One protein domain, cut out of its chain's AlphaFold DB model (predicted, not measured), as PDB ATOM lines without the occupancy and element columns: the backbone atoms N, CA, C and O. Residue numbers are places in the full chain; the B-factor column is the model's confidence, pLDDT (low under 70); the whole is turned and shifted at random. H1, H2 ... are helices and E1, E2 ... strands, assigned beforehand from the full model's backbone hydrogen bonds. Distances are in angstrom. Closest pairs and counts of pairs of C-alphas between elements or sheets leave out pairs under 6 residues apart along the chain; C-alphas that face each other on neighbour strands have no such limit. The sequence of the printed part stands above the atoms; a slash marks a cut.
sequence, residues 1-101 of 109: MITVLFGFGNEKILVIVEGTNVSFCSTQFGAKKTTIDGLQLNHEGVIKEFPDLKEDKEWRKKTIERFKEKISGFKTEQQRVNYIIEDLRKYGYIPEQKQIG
ATOM      1  N   MET A   1     132.546 141.871 105.875       86.44
ATOM      2  CA  MET A   1     132.042 140.912 106.877       86.44
ATOM      3  C   MET A   1     130.691 140.366 106.444       86.44
ATOM      4  O   MET A   1     129.756 141.137 106.226       86.44
ATOM      5  N   ILE A   2     130.575 139.042 106.367       90.25
ATOM      6  CA  ILE A   2     129.319 138.328 106.129       90.25
ATOM      7  C   ILE A   2     129.152 137.278 107.224       90.25
ATOM      8  O   ILE A   2     130.089 136.544 107.529       90.25
ATOM      9  N   THR A   3     127.962 137.184 107.804       90.31
ATOM     10  CA  THR A   3     127.611 136.145 108.767       90.31
ATOM     11  C   THR A   3     126.532 135.232 108.205       90.31
ATOM     12  O   THR A   3     125.667 135.661 107.439       90.31
ATOM     13  N   VAL A   4     126.597 133.953 108.564       90.62
ATOM     14  CA  VAL A   4     125.610 132.946 108.185       90.62
ATOM     15  C   VAL A   4     125.234 132.141 109.415       90.62
ATOM     16  O   VAL A   4     126.102 131.586 110.081       90.62
ATOM     17  N   LEU A   5     123.945 132.084 109.725       89.88
ATOM     18  CA  LEU A   5     123.408 131.235 110.776       89.88
ATOM     19  C   LEU A   5     123.038 129.880 110.182       89.88
ATOM     20  O   LEU A   5     122.273 129.821 109.217       89.88
ATOM     21  N   PHE A   6     123.547 128.815 110.784       89.81
ATOM     22  CA  PHE A   6     123.193 127.441 110.469       89.81
ATOM     23  C   PHE A   6     122.502 126.778 111.658       89.81
ATOM     24  O   PHE A   6     122.879 127.004 112.807       89.81
ATOM     25  N   GLY A   7     121.527 125.922 111.377       88.88
ATOM     26  CA  GLY A   7     121.053 124.895 112.295       88.88
ATOM     27  C   GLY A   7     121.832 123.596 112.098       88.88
ATOM     28  O   GLY A   7     122.130 123.218 110.966       88.88
ATOM     29  N   PHE A   8     122.154 122.906 113.186       85.25
ATOM     30  CA  PHE A   8     122.706 121.552 113.164       85.25
ATOM     31  C   PHE A   8     122.102 120.760 114.327       85.25
ATOM     32  O   PHE A   8     122.364 121.057 115.492       85.25
ATOM     33  N   GLY A   9     121.228 119.795 114.029       82.81
ATOM     34  CA  GLY A   9     120.405 119.154 115.059       82.81
ATOM     35  C   GLY A   9     119.589 120.190 115.849       82.81
ATOM     36  O   GLY A   9     118.807 120.935 115.263       82.81
ATOM     37  N   ASN A  10     119.808 120.263 117.166       81.38
ATOM     38  CA  ASN A  10     119.183 121.252 118.059       81.38
ATOM     39  C   ASN A  10     120.077 122.478 118.342       81.38
ATOM     40  O   ASN A  10     119.730 123.323 119.170       81.38
ATOM     41  N   GLU A  11     121.236 122.579 117.690       80.88
ATOM     42  CA  GLU A  11     122.198 123.664 117.882       80.88
ATOM     43  C   GLU A  11     122.088 124.722 116.780       80.88
ATOM     44  O   GLU A  11     121.732 124.428 115.635       80.88
ATOM     45  N   LYS A  12     122.442 125.968 117.118       85.38
ATOM     46  CA  LYS A  12     122.679 127.023 116.130       85.38
ATOM     47  C   LYS A  12     124.157 127.374 116.104       85.38
ATOM     48  O   LYS A  12     124.787 127.600 117.141       85.38
ATOM     49  N   ILE A  13     124.693 127.443 114.898       86.62
ATOM     50  CA  ILE A  13     126.096 127.705 114.621       86.62
ATOM     51  C   ILE A  13     126.159 128.930 113.718       86.62
ATOM     52  O   ILE A  13     125.685 128.919 112.585       86.62
ATOM     53  N   LEU A  14     126.728 130.012 114.233       87.81
ATOM     54  CA  LEU A  14     126.959 131.237 113.485       87.81
ATOM     55  C   LEU A  14     128.356 131.188 112.867       87.81
ATOM     56  O   LEU A  14     129.355 131.137 113.577       87.81
ATOM     57  N   VAL A  15     128.428 131.240 111.544       88.38
ATOM     58  CA  VAL A  15     129.678 131.359 110.797       88.38
ATOM     59  C   VAL A  15     129.903 132.820 110.452       88.38
ATOM     60  O   VAL A  15     129.016 133.476 109.908       88.38
ATOM     61  N   ILE A  16     131.084 133.338 110.762       88.88
ATOM     62  CA  ILE A  16     131.475 134.722 110.504       88.88
ATOM     63  C   ILE A  16     132.653 134.702 109.541       88.88
ATOM     64  O   ILE A  16     133.692 134.118 109.843       88.88
ATOM     65  N   VAL A  17     132.487 135.347 108.391       89.06
ATOM     66  CA  VAL A  17     133.524 135.525 107.376       89.06
ATOM     67  C   VAL A  17     133.917 136.997 107.346       89.06
ATOM     68  O   VAL A  17     133.099 137.861 107.023       89.06
ATOM     69  N   GLU A  18     135.167 137.276 107.696       87.00
ATOM     70  CA  GLU A  18     135.757 138.614 107.712       87.00
ATOM     71  C   GLU A  18     137.077 138.598 106.940       87.00
ATOM     72  O   GLU A  18     138.100 138.098 107.412       87.00
ATOM     73  N   GLY A  19     137.039 139.097 105.706       84.31
ATOM     74  CA  GLY A  19     138.151 139.003 104.767       84.31
ATOM     75  C   GLY A  19     138.586 137.550 104.557       84.31
ATOM     76  O   GLY A  19     137.851 136.740 103.985       84.31
ATOM     77  N   THR A  20     139.793 137.222 105.022       80.19
ATOM     78  CA  THR A  20     140.360 135.868 104.943       80.19
ATOM     79  C   THR A  20     139.989 134.968 106.118       80.19
ATOM     80  O   THR A  20     140.189 133.755 106.042       80.19
ATOM     81  N   ASN A  21     139.461 135.541 107.196       82.62
ATOM     82  CA  ASN A  21     139.214 134.830 108.438       82.62
ATOM     83  C   ASN A  21     137.807 134.239 108.441       82.62
ATOM     84  O   ASN A  21     136.832 134.916 108.112       82.62
ATOM     85  N   VAL A  22     137.705 132.973 108.842       84.12
ATOM     86  CA  VAL A  22     136.429 132.283 109.051       84.12
ATOM     87  C   VAL A  22     136.374 131.803 110.492       84.12
ATOM     88  O   VAL A  22     137.239 131.051 110.937       84.12
ATOM     89  N   SER A  23     135.371 132.266 111.230       83.94
ATOM     90  CA  SER A  23     135.125 131.903 112.627       83.94
ATOM     91  C   SER A  23     133.783 131.201 112.769       83.94
ATOM     92  O   SER A  23     132.834 131.533 112.060       83.94
ATOM     93  N   PHE A  24     133.690 130.270 113.715       83.44
ATOM     94  CA  PHE A  24     132.471 129.527 114.017       83.44
ATOM     95  C   PHE A  24     132.067 129.832 115.456       83.44
ATOM     96  O   PHE A  24     132.898 129.798 116.354       83.44
ATOM     97  N   CYS A  25     130.803 130.142 115.702       77.88
ATOM     98  CA  CYS A  25     130.298 130.453 117.035       77.88
ATOM     99  C   CYS A  25     129.097 129.560 117.327       77.88
ATOM    100  O   CYS A  25     128.069 129.683 116.664       77.88
ATOM    101  N   SER A  26     129.194 128.697 118.338       70.81
ATOM    102  CA  SER A  26     128.012 127.996 118.854       70.81
ATOM    103  C   SER A  26     127.234 128.935 119.773       70.81
ATOM    104  O   SER A  26     127.802 129.553 120.683       70.81
ATOM    105  N   THR A  27     125.927 129.059 119.547       65.38
ATOM    106  CA  THR A  27     125.068 129.899 120.391       65.38
ATOM    107  C   THR A  27     124.713 129.226 121.719       65.38
ATOM    108  O   THR A  27     124.271 129.920 122.628       65.38
ATOM    109  N   GLN A  28     124.930 127.910 121.868       57.19
ATOM    110  CA  GLN A  28     124.590 127.166 123.091       57.19
ATOM    111  C   GLN A  28     125.441 127.556 124.309       57.19
ATOM    112  O   GLN A  28     124.964 127.476 125.434       57.19
ATOM    113  N   PHE A  29     126.679 128.018 124.102       52.53
ATOM    114  CA  PHE A  29     127.629 128.305 125.187       52.53
ATOM    115  C   PHE A  29     127.973 129.796 125.328       52.53
ATOM    116  O   PHE A  29     129.078 130.139 125.749       52.53
ATOM    117  N   GLY A  30     127.057 130.697 124.949       53.84
ATOM    118  CA  GLY A  30     127.274 132.144 125.072       53.84
ATOM    119  C   GLY A  30     128.179 132.737 123.984       53.84
ATOM    120  O   GLY A  30     128.984 133.617 124.269       53.84
ATOM    121  N   ALA A  31     128.056 132.253 122.741       58.72
ATOM    122  CA  ALA A  31     128.800 132.735 121.571       58.72
ATOM    123  C   ALA A  31     130.333 132.622 121.700       58.72
ATOM    124  O   ALA A  31     131.079 133.521 121.304       58.72
ATOM    125  N   LYS A  32     130.830 131.489 122.216       61.38
ATOM    126  CA  LYS A  32     132.265 131.185 122.148       61.38
ATOM    127  C   LYS A  32     132.684 131.016 120.687       61.38
ATOM    128  O   LYS A  32     132.190 130.123 119.996       61.38
ATOM    129  N   LYS A  33     133.609 131.870 120.241       65.56
ATOM    130  CA  LYS A  33     134.313 131.720 118.963       65.56
ATOM    131  C   LYS A  33     135.178 130.465 119.046       65.56
ATOM    132  O   LYS A  33     136.124 130.419 119.827       65.56
ATOM    133  N   THR A  34     134.838 129.458 118.262       66.62
ATOM    134  CA  THR A  34     135.679 128.298 117.996       66.62
ATOM    135  C   THR A  34     136.296 128.426 116.607       66.62
ATOM    136  O   THR A  34     135.754 129.085 115.709       66.62
ATOM    137  N   THR A  35     137.471 127.831 116.429       70.38
ATOM    138  CA  THR A  35     138.054 127.700 115.097       70.38
ATOM    139  C   THR A  35     137.233 126.698 114.289       70.38
ATOM    140  O   THR A  35     136.408 125.946 114.809       70.38
ATOM    141  N   ILE A  36     137.480 126.665 112.987       71.44
ATOM    142  CA  ILE A  36     136.923 125.671 112.060       71.44
ATOM    143  C   ILE A  36     137.188 124.217 112.501       71.44
ATOM    144  O   ILE A  36     136.471 123.311 112.091       71.44
ATOM    145  N   ASP A  37     138.165 123.998 113.388       65.12
ATOM    146  CA  ASP A  37     138.467 122.693 113.986       65.12
ATOM    147  C   ASP A  37     137.336 122.189 114.906       65.12
ATOM    148  O   ASP A  37     137.176 120.988 115.116       65.12
ATOM    149  N   GLY A  38     136.507 123.107 115.412       67.38
ATOM    150  CA  GLY A  38     135.315 122.814 116.205       67.38
ATOM    151  C   GLY A  38     134.079 122.416 115.394       67.38
ATOM    152  O   GLY A  38     133.028 122.202 115.997       67.38
ATOM    153  N   LEU A  39     134.163 122.320 114.059       75.12
ATOM    154  CA  LEU A  39     133.046 121.874 113.222       75.12
ATOM    155  C   LEU A  39     132.610 120.447 113.588       75.12
ATOM    156  O   LEU A  39     133.434 119.536 113.744       75.12
ATOM    157  N   GLN A  40     131.298 120.258 113.708       76.56
ATOM    158  CA  GLN A  40     130.669 118.952 113.857       76.56
ATOM    159  C   GLN A  40     130.436 118.390 112.454       76.56
ATOM    160  O   GLN A  40     129.572 118.852 111.722       76.56
ATOM    161  N   LEU A  41     131.244 117.416 112.046       80.94
ATOM    162  CA  LEU A  41     131.141 116.807 110.722       80.94
ATOM    163  C   LEU A  41     130.414 115.466 110.826       80.94
ATOM    164  O   LEU A  41     130.789 114.622 111.641       80.94
ATOM    165  N   ASN A  42     129.400 115.255 109.985       82.81
ATOM    166  CA  ASN A  42     128.779 113.943 109.832       82.81
ATOM    167  C   ASN A  42     129.683 113.039 108.982       82.81
ATOM    168  O   ASN A  42     129.916 113.327 107.807       82.81
ATOM    169  N   HIS A  43     130.146 111.929 109.562       81.31
ATOM    170  CA  HIS A  43     131.010 110.954 108.897       81.31
ATOM    171  C   HIS A  43     130.413 110.426 107.583       81.31
ATOM    172  O   HIS A  43     131.125 110.313 106.591       81.31
ATOM    173  N   GLU A  44     129.101 110.181 107.525       83.50
ATOM    174  CA  GLU A  44     128.446 109.732 106.288       83.50
ATOM    175  C   GLU A  44     128.483 110.798 105.188       83.50
ATOM    176  O   GLU A  44     128.689 110.479 104.017       83.50
ATOM    177  N   GLY A  45     128.299 112.068 105.560       82.00
ATOM    178  CA  GLY A  45     128.406 113.199 104.636       82.00
ATOM    179  C   GLY A  45     129.834 113.370 104.123       82.00
ATOM    180  O   GLY A  45     130.041 113.589 102.932       82.00
ATOM    181  N   VAL A  46     130.819 113.181 105.005       85.19
ATOM    182  CA  VAL A  46     132.238 113.216 104.639       85.19
ATOM    183  C   VAL A  46     132.605 112.084 103.691       85.19
ATOM    184  O   VAL A  46     133.237 112.358 102.684       85.19
ATOM    185  N   ILE A  47     132.194 110.840 103.948       86.94
ATOM    186  CA  ILE A  47     132.524 109.711 103.061       86.94
ATOM    187  C   ILE A  47     131.892 109.878 101.675       86.94
ATOM    188  O   ILE A  47     132.479 109.460 100.680       86.94
ATOM    189  N   LYS A  48     130.702 110.486 101.583       85.00
ATOM    190  CA  LYS A  48     130.076 110.777 100.284       85.00
ATOM    191  C   LYS A  48     130.894 111.768  99.454       85.00
ATOM    192  O   LYS A  48     130.983 111.594  98.244       85.00
ATOM    193  N   GLU A  49     131.472 112.783 100.094       82.62
ATOM    194  CA  GLU A  49     132.304 113.797  99.431       82.62
ATOM    195  C   GLU A  49     133.744 113.313  99.197       82.62
ATOM    196  O   GLU A  49     134.340 113.566  98.151       82.62
ATOM    197  N   PHE A  50     134.299 112.586 100.164       87.38
ATOM    198  CA  PHE A  50     135.672 112.093 100.198       87.38
ATOM    199  C   PHE A  50     135.684 110.588 100.509       87.38
ATOM    200  O   PHE A  50     135.987 110.185 101.639       87.38
ATOM    201  N   PRO A  51     135.363 109.726  99.522       87.62
ATOM    202  CA  PRO A  51     135.335 108.276  99.722       87.62
ATOM    203  C   PRO A  51     136.682 107.700 100.169       87.62
ATOM    204  O   PRO A  51     136.719 106.669 100.840       87.62
ATOM    205  N   ASP A  52     137.782 108.384  99.837       91.00
ATOM    206  CA  ASP A  52     139.145 108.033 100.236       91.00
ATOM    207  C   ASP A  52     139.369 108.099 101.754       91.00
ATOM    208  O   ASP A  52     140.252 107.422 102.274       91.00
ATOM    209  N   LEU A  53     138.543 108.857 102.482       89.56
ATOM    210  CA  LEU A  53     138.648 109.012 103.932       89.56
ATOM    211  C   LEU A  53     137.864 107.952 104.726       89.56
ATOM    212  O   LEU A  53     137.893 107.976 105.952       89.56
ATOM    213  N   LYS A  54     137.179 107.009 104.061       87.94
ATOM    214  CA  LYS A  54     136.282 106.030 104.707       87.94
ATOM    215  C   LYS A  54     136.945 105.177 105.791       87.94
ATOM    216  O   LYS A  54     136.312 104.876 106.799       87.94
ATOM    217  N   GLU A  55     138.187 104.765 105.571       90.88
ATOM    218  CA  GLU A  55     138.948 103.923 106.507       90.88
ATOM    219  C   GLU A  55     140.044 104.716 107.235       90.88
ATOM    220  O   GLU A  55     140.829 104.162 108.010       90.88
ATOM    221  N   ASP A  56     140.102 106.030 107.005       89.81
ATOM    222  CA  ASP A  56     141.135 106.895 107.549       89.81
ATOM    223  C   ASP A  56     140.779 107.330 108.973       89.81
ATOM    224  O   ASP A  56     139.801 108.037 109.204       89.81
ATOM    225  N   LYS A  57     141.600 106.955 109.958       88.00
ATOM    226  CA  LYS A  57     141.384 107.337 111.365       88.00
ATOM    227  C   LYS A  57     141.481 108.850 111.596       88.00
ATOM    228  O   LYS A  57     140.930 109.348 112.575       88.00
ATOM    229  N   GLU A  58     142.145 109.581 110.703       89.69
ATOM    230  CA  GLU A  58     142.288 111.038 110.735       89.69
ATOM    231  C   GLU A  58     141.334 111.754 109.759       89.69
ATOM    232  O   GLU A  58     141.519 112.946 109.486       89.69
ATOM    233  N   TRP A  59     140.283 111.080 109.264       88.31
ATOM    234  CA  TRP A  59     139.319 111.635 108.300       88.31
ATOM    235  C   TRP A  59     138.833 113.039 108.672       88.31
ATOM    236  O   TRP A  59     138.760 113.927 107.821       88.31
ATOM    237  N   ARG A  60     138.543 113.274 109.960       85.81
ATOM    238  CA  ARG A  60     138.013 114.552 110.450       85.81
ATOM    239  C   ARG A  60     139.015 115.679 110.236       85.81
ATOM    240  O   ARG A  60     138.650 116.735 109.729       85.81
ATOM    241  N   LYS A  61     140.279 115.441 110.585       87.25
ATOM    242  CA  LYS A  61     141.361 116.415 110.427       87.25
ATOM    243  C   LYS A  61     141.596 116.724 108.949       87.25
ATOM    244  O   LYS A  61     141.572 117.890 108.572       87.25
ATOM    245  N   LYS A  62     141.709 115.690 108.110       89.31
ATOM    246  CA  LYS A  62     141.917 115.842 106.660       89.31
ATOM    247  C   LYS A  62     140.763 116.565 105.970       89.31
ATOM    248  O   LYS A  62     140.989 117.390 105.091       89.31
ATOM    249  N   THR A  63     139.528 116.311 106.395       88.25
ATOM    250  CA  THR A  63     138.349 117.027 105.881       88.25
ATOM    251  C   THR A  63     138.425 118.514 106.216       88.25
ATOM    252  O   THR A  63     138.216 119.358 105.348       88.25
ATOM    253  N   ILE A  64     138.774 118.847 107.461       86.94
ATOM    254  CA  ILE A  64     138.909 120.238 107.911       86.94
ATOM    255  C   ILE A  64     140.061 120.940 107.181       86.94
ATOM    256  O   ILE A  64     139.917 122.098 106.794       86.94
ATOM    257  N   GLU A  65     141.180 120.256 106.948       88.44
ATOM    258  CA  GLU A  65     142.300 120.772 106.149       88.44
ATOM    259  C   GLU A  65     141.872 121.064 104.705       88.44
ATOM    260  O   GLU A  65     142.033 122.195 104.248       88.44
ATOM    261  N   ARG A  66     141.215 120.112 104.025       89.00
ATOM    262  CA  ARG A  66     140.669 120.317 102.670       89.00
ATOM    263  C   ARG A  66     139.689 121.490 102.622       89.00
ATOM    264  O   ARG A  66     139.731 122.303 101.700       89.00
ATOM    265  N   PHE A  67     138.835 121.617 103.632       87.81
ATOM    266  CA  PHE A  67     137.887 122.722 103.745       87.81
ATOM    267  C   PHE A  67     138.599 124.076 103.926       87.81
ATOM    268  O   PHE A  67     138.267 125.045 103.238       87.81
ATOM    269  N   LYS A  68     139.632 124.146 104.781       86.00
ATOM    270  CA  LYS A  68     140.487 125.339 104.950       86.00
ATOM    271  C   LYS A  68     141.179 125.729 103.641       86.00
ATOM    272  O   LYS A  68     141.171 126.908 103.287       86.00
ATOM    273  N   GLU A  69     141.752 124.764 102.925       88.88
ATOM    274  CA  GLU A  69     142.429 124.982 101.640       88.88
ATOM    275  C   GLU A  69     141.474 125.505 100.565       88.88
ATOM    276  O   GLU A  69     141.786 126.453  99.843       88.88
ATOM    277  N   LYS A  70     140.268 124.936 100.472       88.94
ATOM    278  CA  LYS A  70     139.254 125.427  99.533       88.94
ATOM    279  C   LYS A  70     138.829 126.852  99.873       88.94
ATOM    280  O   LYS A  70     138.775 127.695  98.979       88.94
ATOM    281  N   ILE A  71     138.599 127.154 101.153       87.25
ATOM    282  CA  ILE A  71     138.245 128.504 101.608       87.25
ATOM    283  C   ILE A  71     139.350 129.519 101.298       87.25
ATOM    284  O   ILE A  71     139.051 130.637 100.869       87.25
ATOM    285  N   SER A  72     140.618 129.157 101.521       86.19
ATOM    286  CA  SER A  72     141.751 130.059 101.306       86.19
ATOM    287  C   SER A  72     141.930 130.430  99.830       86.19
ATOM    288  O   SER A  72     142.313 131.564  99.543       86.19
ATOM    289  N   GLY A  73     141.552 129.538  98.907       88.50
ATOM    290  CA  GLY A  73     141.572 129.782  97.461       88.50
ATOM    291  C   GLY A  73     140.566 130.829  96.958       88.50
ATOM    292  O   GLY A  73     140.712 131.332  95.842       88.50
ATOM    293  N   PHE A  74     139.558 131.205  97.753       89.88
ATOM    294  CA  PHE A  74     138.570 132.207  97.345       89.88
ATOM    295  C   PHE A  74     139.019 133.640  97.648       89.88
ATOM    296  O   PHE A  74     139.431 133.976  98.764       89.88
ATOM    297  N   LYS A  75     138.846 134.519  96.654       87.38
ATOM    298  CA  LYS A  75     139.285 135.923  96.705       87.38
ATOM    299  C   LYS A  75     138.314 136.843  97.439       87.38
ATOM    300  O   LYS A  75     138.729 137.875  97.950       87.38
ATOM    301  N   THR A  76     137.029 136.494  97.484       88.88
ATOM    302  CA  THR A  76     135.988 137.350  98.074       88.88
ATOM    303  C   THR A  76     135.261 136.655  99.221       88.88
ATOM    304  O   THR A  76     135.066 135.439  99.201       88.88
ATOM    305  N   GLU A  77     134.792 137.436 100.201       88.94
ATOM    306  CA  GLU A  77     133.941 136.936 101.294       88.94
ATOM    307  C   GLU A  77     132.693 136.227 100.751       88.94
ATOM    308  O   GLU A  77     132.264 135.205 101.280       88.94
ATOM    309  N   GLN A  78     132.136 136.740  99.650       88.94
ATOM    310  CA  GLN A  78     130.943 136.191  99.016       88.94
ATOM    311  C   GLN A  78     131.181 134.787  98.443       88.94
ATOM    312  O   GLN A  78     130.339 133.910  98.626       88.94
ATOM    313  N   GLN A  79     132.323 134.559  97.790       91.25
ATOM    314  CA  GLN A  79     132.709 133.232  97.302       91.25
ATOM    315  C   GLN A  79     132.935 132.253  98.458       91.25
ATOM    316  O   GLN A  79     132.424 131.137  98.417       91.25
ATOM    317  N   ARG A  80     133.628 132.697  99.516       91.19
ATOM    318  CA  ARG A  80     133.859 131.893 100.727       91.19
ATOM    319  C   ARG A  80     132.544 131.454 101.354       91.19
ATOM    320  O   ARG A  80     132.354 130.276 101.613       91.19
ATOM    321  N   VAL A  81     131.622 132.393 101.552       90.75
ATOM    322  CA  VAL A  81     130.304 132.119 102.135       90.75
ATOM    323  C   VAL A  81     129.493 131.156 101.283       90.75
ATOM    324  O   VAL A  81     128.882 130.247 101.835       90.75
ATOM    325  N   ASN A  82     129.484 131.335  99.963       91.38
ATOM    326  CA  ASN A  82     128.753 130.436  99.075       91.38
ATOM    327  C   ASN A  82     129.285 129.003  99.184       91.38
ATOM    328  O   ASN A  82     128.498 128.088  99.404       91.38
ATOM    329  N   TYR A  83     130.609 128.832  99.141       91.62
ATOM    330  CA  TYR A  83     131.226 127.522  99.327       91.62
ATOM    331  C   TYR A  83     130.917 126.921 100.702       91.62
ATOM    332  O   TYR A  83     130.508 125.771 100.785       91.62
ATOM    333  N   ILE A  84     131.042 127.702 101.780       90.25
ATOM    334  CA  ILE A  84     130.720 127.245 103.142       90.25
ATOM    335  C   ILE A  84     129.264 126.768 103.227       90.25
ATOM    336  O   ILE A  84     128.998 125.724 103.813       90.25
ATOM    337  N   ILE A  85     128.319 127.514 102.649       91.00
ATOM    338  CA  ILE A  85     126.901 127.134 102.638       91.00
ATOM    339  C   ILE A  85     126.697 125.808 101.899       91.00
ATOM    340  O   ILE A  85     125.987 124.939 102.400       91.00
ATOM    341  N   GLU A  86     127.295 125.658 100.719       90.75
ATOM    342  CA  GLU A  86     127.153 124.453  99.900       90.75
ATOM    343  C   GLU A  86     127.811 123.231 100.538       90.75
ATOM    344  O   GLU A  86     127.218 122.154 100.548       90.75
ATOM    345  N   ASP A  87     129.005 123.388 101.105       89.19
ATOM    346  CA  ASP A  87     129.758 122.277 101.677       89.19
ATOM    347  C   ASP A  87     129.150 121.816 103.005       89.19
ATOM    348  O   ASP A  87     128.892 120.629 103.195       89.19
ATOM    349  N   LEU A  88     128.802 122.751 103.897       88.38
ATOM    350  CA  LEU A  88     128.217 122.397 105.191       88.38
ATOM    351  C   LEU A  88     126.841 121.725 105.054       88.38
ATOM    352  O   LEU A  88     126.506 120.863 105.870       88.38
ATOM    353  N   ARG A  89     126.069 122.032 103.998       88.69
ATOM    354  CA  ARG A  89     124.818 121.313 103.682       88.69
ATOM    355  C   ARG A  89     125.033 119.805 103.552       88.69
ATOM    356  O   ARG A  89     124.195 119.033 104.012       88.69
ATOM    357  N   LYS A  90     126.166 119.376 102.991       85.50
ATOM    358  CA  LYS A  90     126.507 117.953 102.816       85.50
ATOM    359  C   LYS A  90     126.729 117.243 104.148       85.50
ATOM    360  O   LYS A  90     126.471 116.047 104.261       85.50
ATOM    361  N   TYR A  91     127.172 117.979 105.164       84.00
ATOM    362  CA  TYR A  91     127.429 117.446 106.500       84.00
ATOM    363  C   TYR A  91     126.222 117.552 107.439       84.00
ATOM    364  O   TYR A  91     126.345 117.176 108.599       84.00
ATOM    365  N   GLY A  92     125.063 118.019 106.957       83.81
ATOM    366  CA  GLY A  92     123.825 118.110 107.741       83.81
ATOM    367  C   GLY A  92     123.546 119.487 108.348       83.81
ATOM    368  O   GLY A  92     122.622 119.619 109.149       83.81
ATOM    369  N   TYR A  93     124.306 120.518 107.971       88.62
ATOM    370  CA  TYR A  93     124.000 121.887 108.374       88.62
ATOM    371  C   TYR A  93     122.882 122.475 107.516       88.62
ATOM    372  O   TYR A  93     122.892 122.388 106.288       88.62
ATOM    373  N   ILE A  94     121.955 123.165 108.165       90.31
ATOM    374  CA  ILE A  94     120.831 123.836 107.522       90.31
ATOM    375  C   ILE A  94     121.102 125.340 107.561       90.31
ATOM    376  O   ILE A  94     121.033 125.928 108.635       90.31
ATOM    377  N   PRO A  95     121.443 125.997 106.440       91.62
ATOM    378  CA  PRO A  95     121.603 127.447 106.423       91.62
ATOM    379  C   PRO A  95     120.244 128.128 106.610       91.62
ATOM    380  O   PRO A  95     119.316 127.877 105.850       91.62
ATOM    381  N   GLU A  96     120.133 129.020 107.590       90.94
ATOM    382  CA  GLU A  96     118.869 129.672 107.950       90.94
ATOM    383  C   GLU A  96     118.856 131.145 107.566       90.94
ATOM    384  O   GLU A  96     117.870 131.668 107.045       90.94
ATOM    385  N   GLN A  97     119.953 131.848 107.853       90.88
ATOM    386  CA  GLN A  97     120.044 133.291 107.668       90.88
ATOM    387  C   GLN A  97     121.429 133.687 107.185       90.88
ATOM    388  O   GLN A  97     122.428 133.115 107.600       90.88
ATOM    389  N   LYS A  98     121.486 134.718 106.347       92.25
ATOM    390  CA  LYS A  98     122.706 135.390 105.911       92.25
ATOM    391  C   LYS A  98     122.582 136.878 106.169       92.25
ATOM    392  O   LYS A  98     121.594 137.497 105.781       92.25
ATOM    393  N   GLN A  99     123.606 137.472 106.755       90.94
ATOM    394  CA  GLN A  99     123.681 138.906 106.977       90.94
ATOM    395  C   GLN A  99     124.994 139.444 106.420       90.94
ATOM    396  O   GLN A  99     126.069 138.915 106.676       90.94
ATOM    397  N   ILE A 100     124.899 140.516 105.645       90.06
ATOM    398  CA  ILE A 100     126.055 141.288 105.188       90.06
ATOM    399  C   ILE A 100     126.196 142.466 106.155       90.06
ATOM    400  O   ILE A 100     125.184 143.058 106.535       90.06
ATOM    401  N   GLY A 101     127.416 142.791 106.586       86.69
ATOM    402  CA  GLY A 101     127.668 143.905 107.507       86.69
ATOM    403  C   GLY A 101     127.008 145.203 107.025       86.69
ATOM    404  O   GLY A 101     127.152 145.574 105.865       86.69
TER     405      GLY A 101
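Overview. This is residues 1 to 101 of the 109 residues of an uncharacterized protein of marine sediment metagenome (UniProt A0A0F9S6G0). A strongly twisted sheet of five strands has helix H3 packed along one face, over E2 and E1, in two layers: a sheet with a helix on one face. H2 runs loosely beside H3 and only grazes the sheet, while H1 lies off the sheet. The printed part has 101 residues, mixed in class, in the order E1 E2 E3 E4 H1 H2 H3 E5; the antiparallel sheet runs E4 E3 E2 E1 E5. It is compact, with a radius of gyration of the C-alphas of 13.2 A and spans of 41 by 32 by 19 A.

Along the chain. E1, residues 2 to 8, begins at C-alpha 2 (129.319, 138.328, 106.129). E2, residues 11 to 18, spans 22.6 A; E3 is residues 21 to 26 and E4 residues 32 to 34. H1 is residues 43 to 49. H2, residues 59 to 72, spans 19.9 A, and H3, residues 77 to 90, spans 20.4 A. E5, residues 94 to 100, ends at C-alpha 100 (126.055, 141.288, 105.188).

Arrangement. E1 to E4 form a meander, each strand the antiparallel neighbour of the one before. Within hydrogen-bond range are N 4 and O 15 between E1 and E2, 2.8 A, N 16 and O 23 between E2 and E3, 2.8 A, N 34 and O 24 between E3 and E4, 2.7 A, and N 5 and O 97 between E1 and E5, 2.8 A. H3 has a height over the sheet of 8.6 A; its closest C-alphas to E2 are Glu 77 and Val 17, 6.3 A. H2 and H3, a helical hairpin, only just touch, with 3 pairs of C-alphas within 8 A, the closest Ile 71 and Arg 80, 5.6 A, at a shallow tilt of 25 degrees, opposite ways. H1 and H3 only just touch, also with 3 pairs, the closest Gly 45 and Lys 90, 5.4 A. Every O i to N i+4 pair is within range in H1 and H2, and 9 of 10 in H3.

Size, cuts and confidence. The C-alphas farthest apart are those of Glu 55 and Gly 101, 41.6 A. The printed part has no cut and no long link. Confidence is under 70 at residues 27 to 34 and 37 to 38.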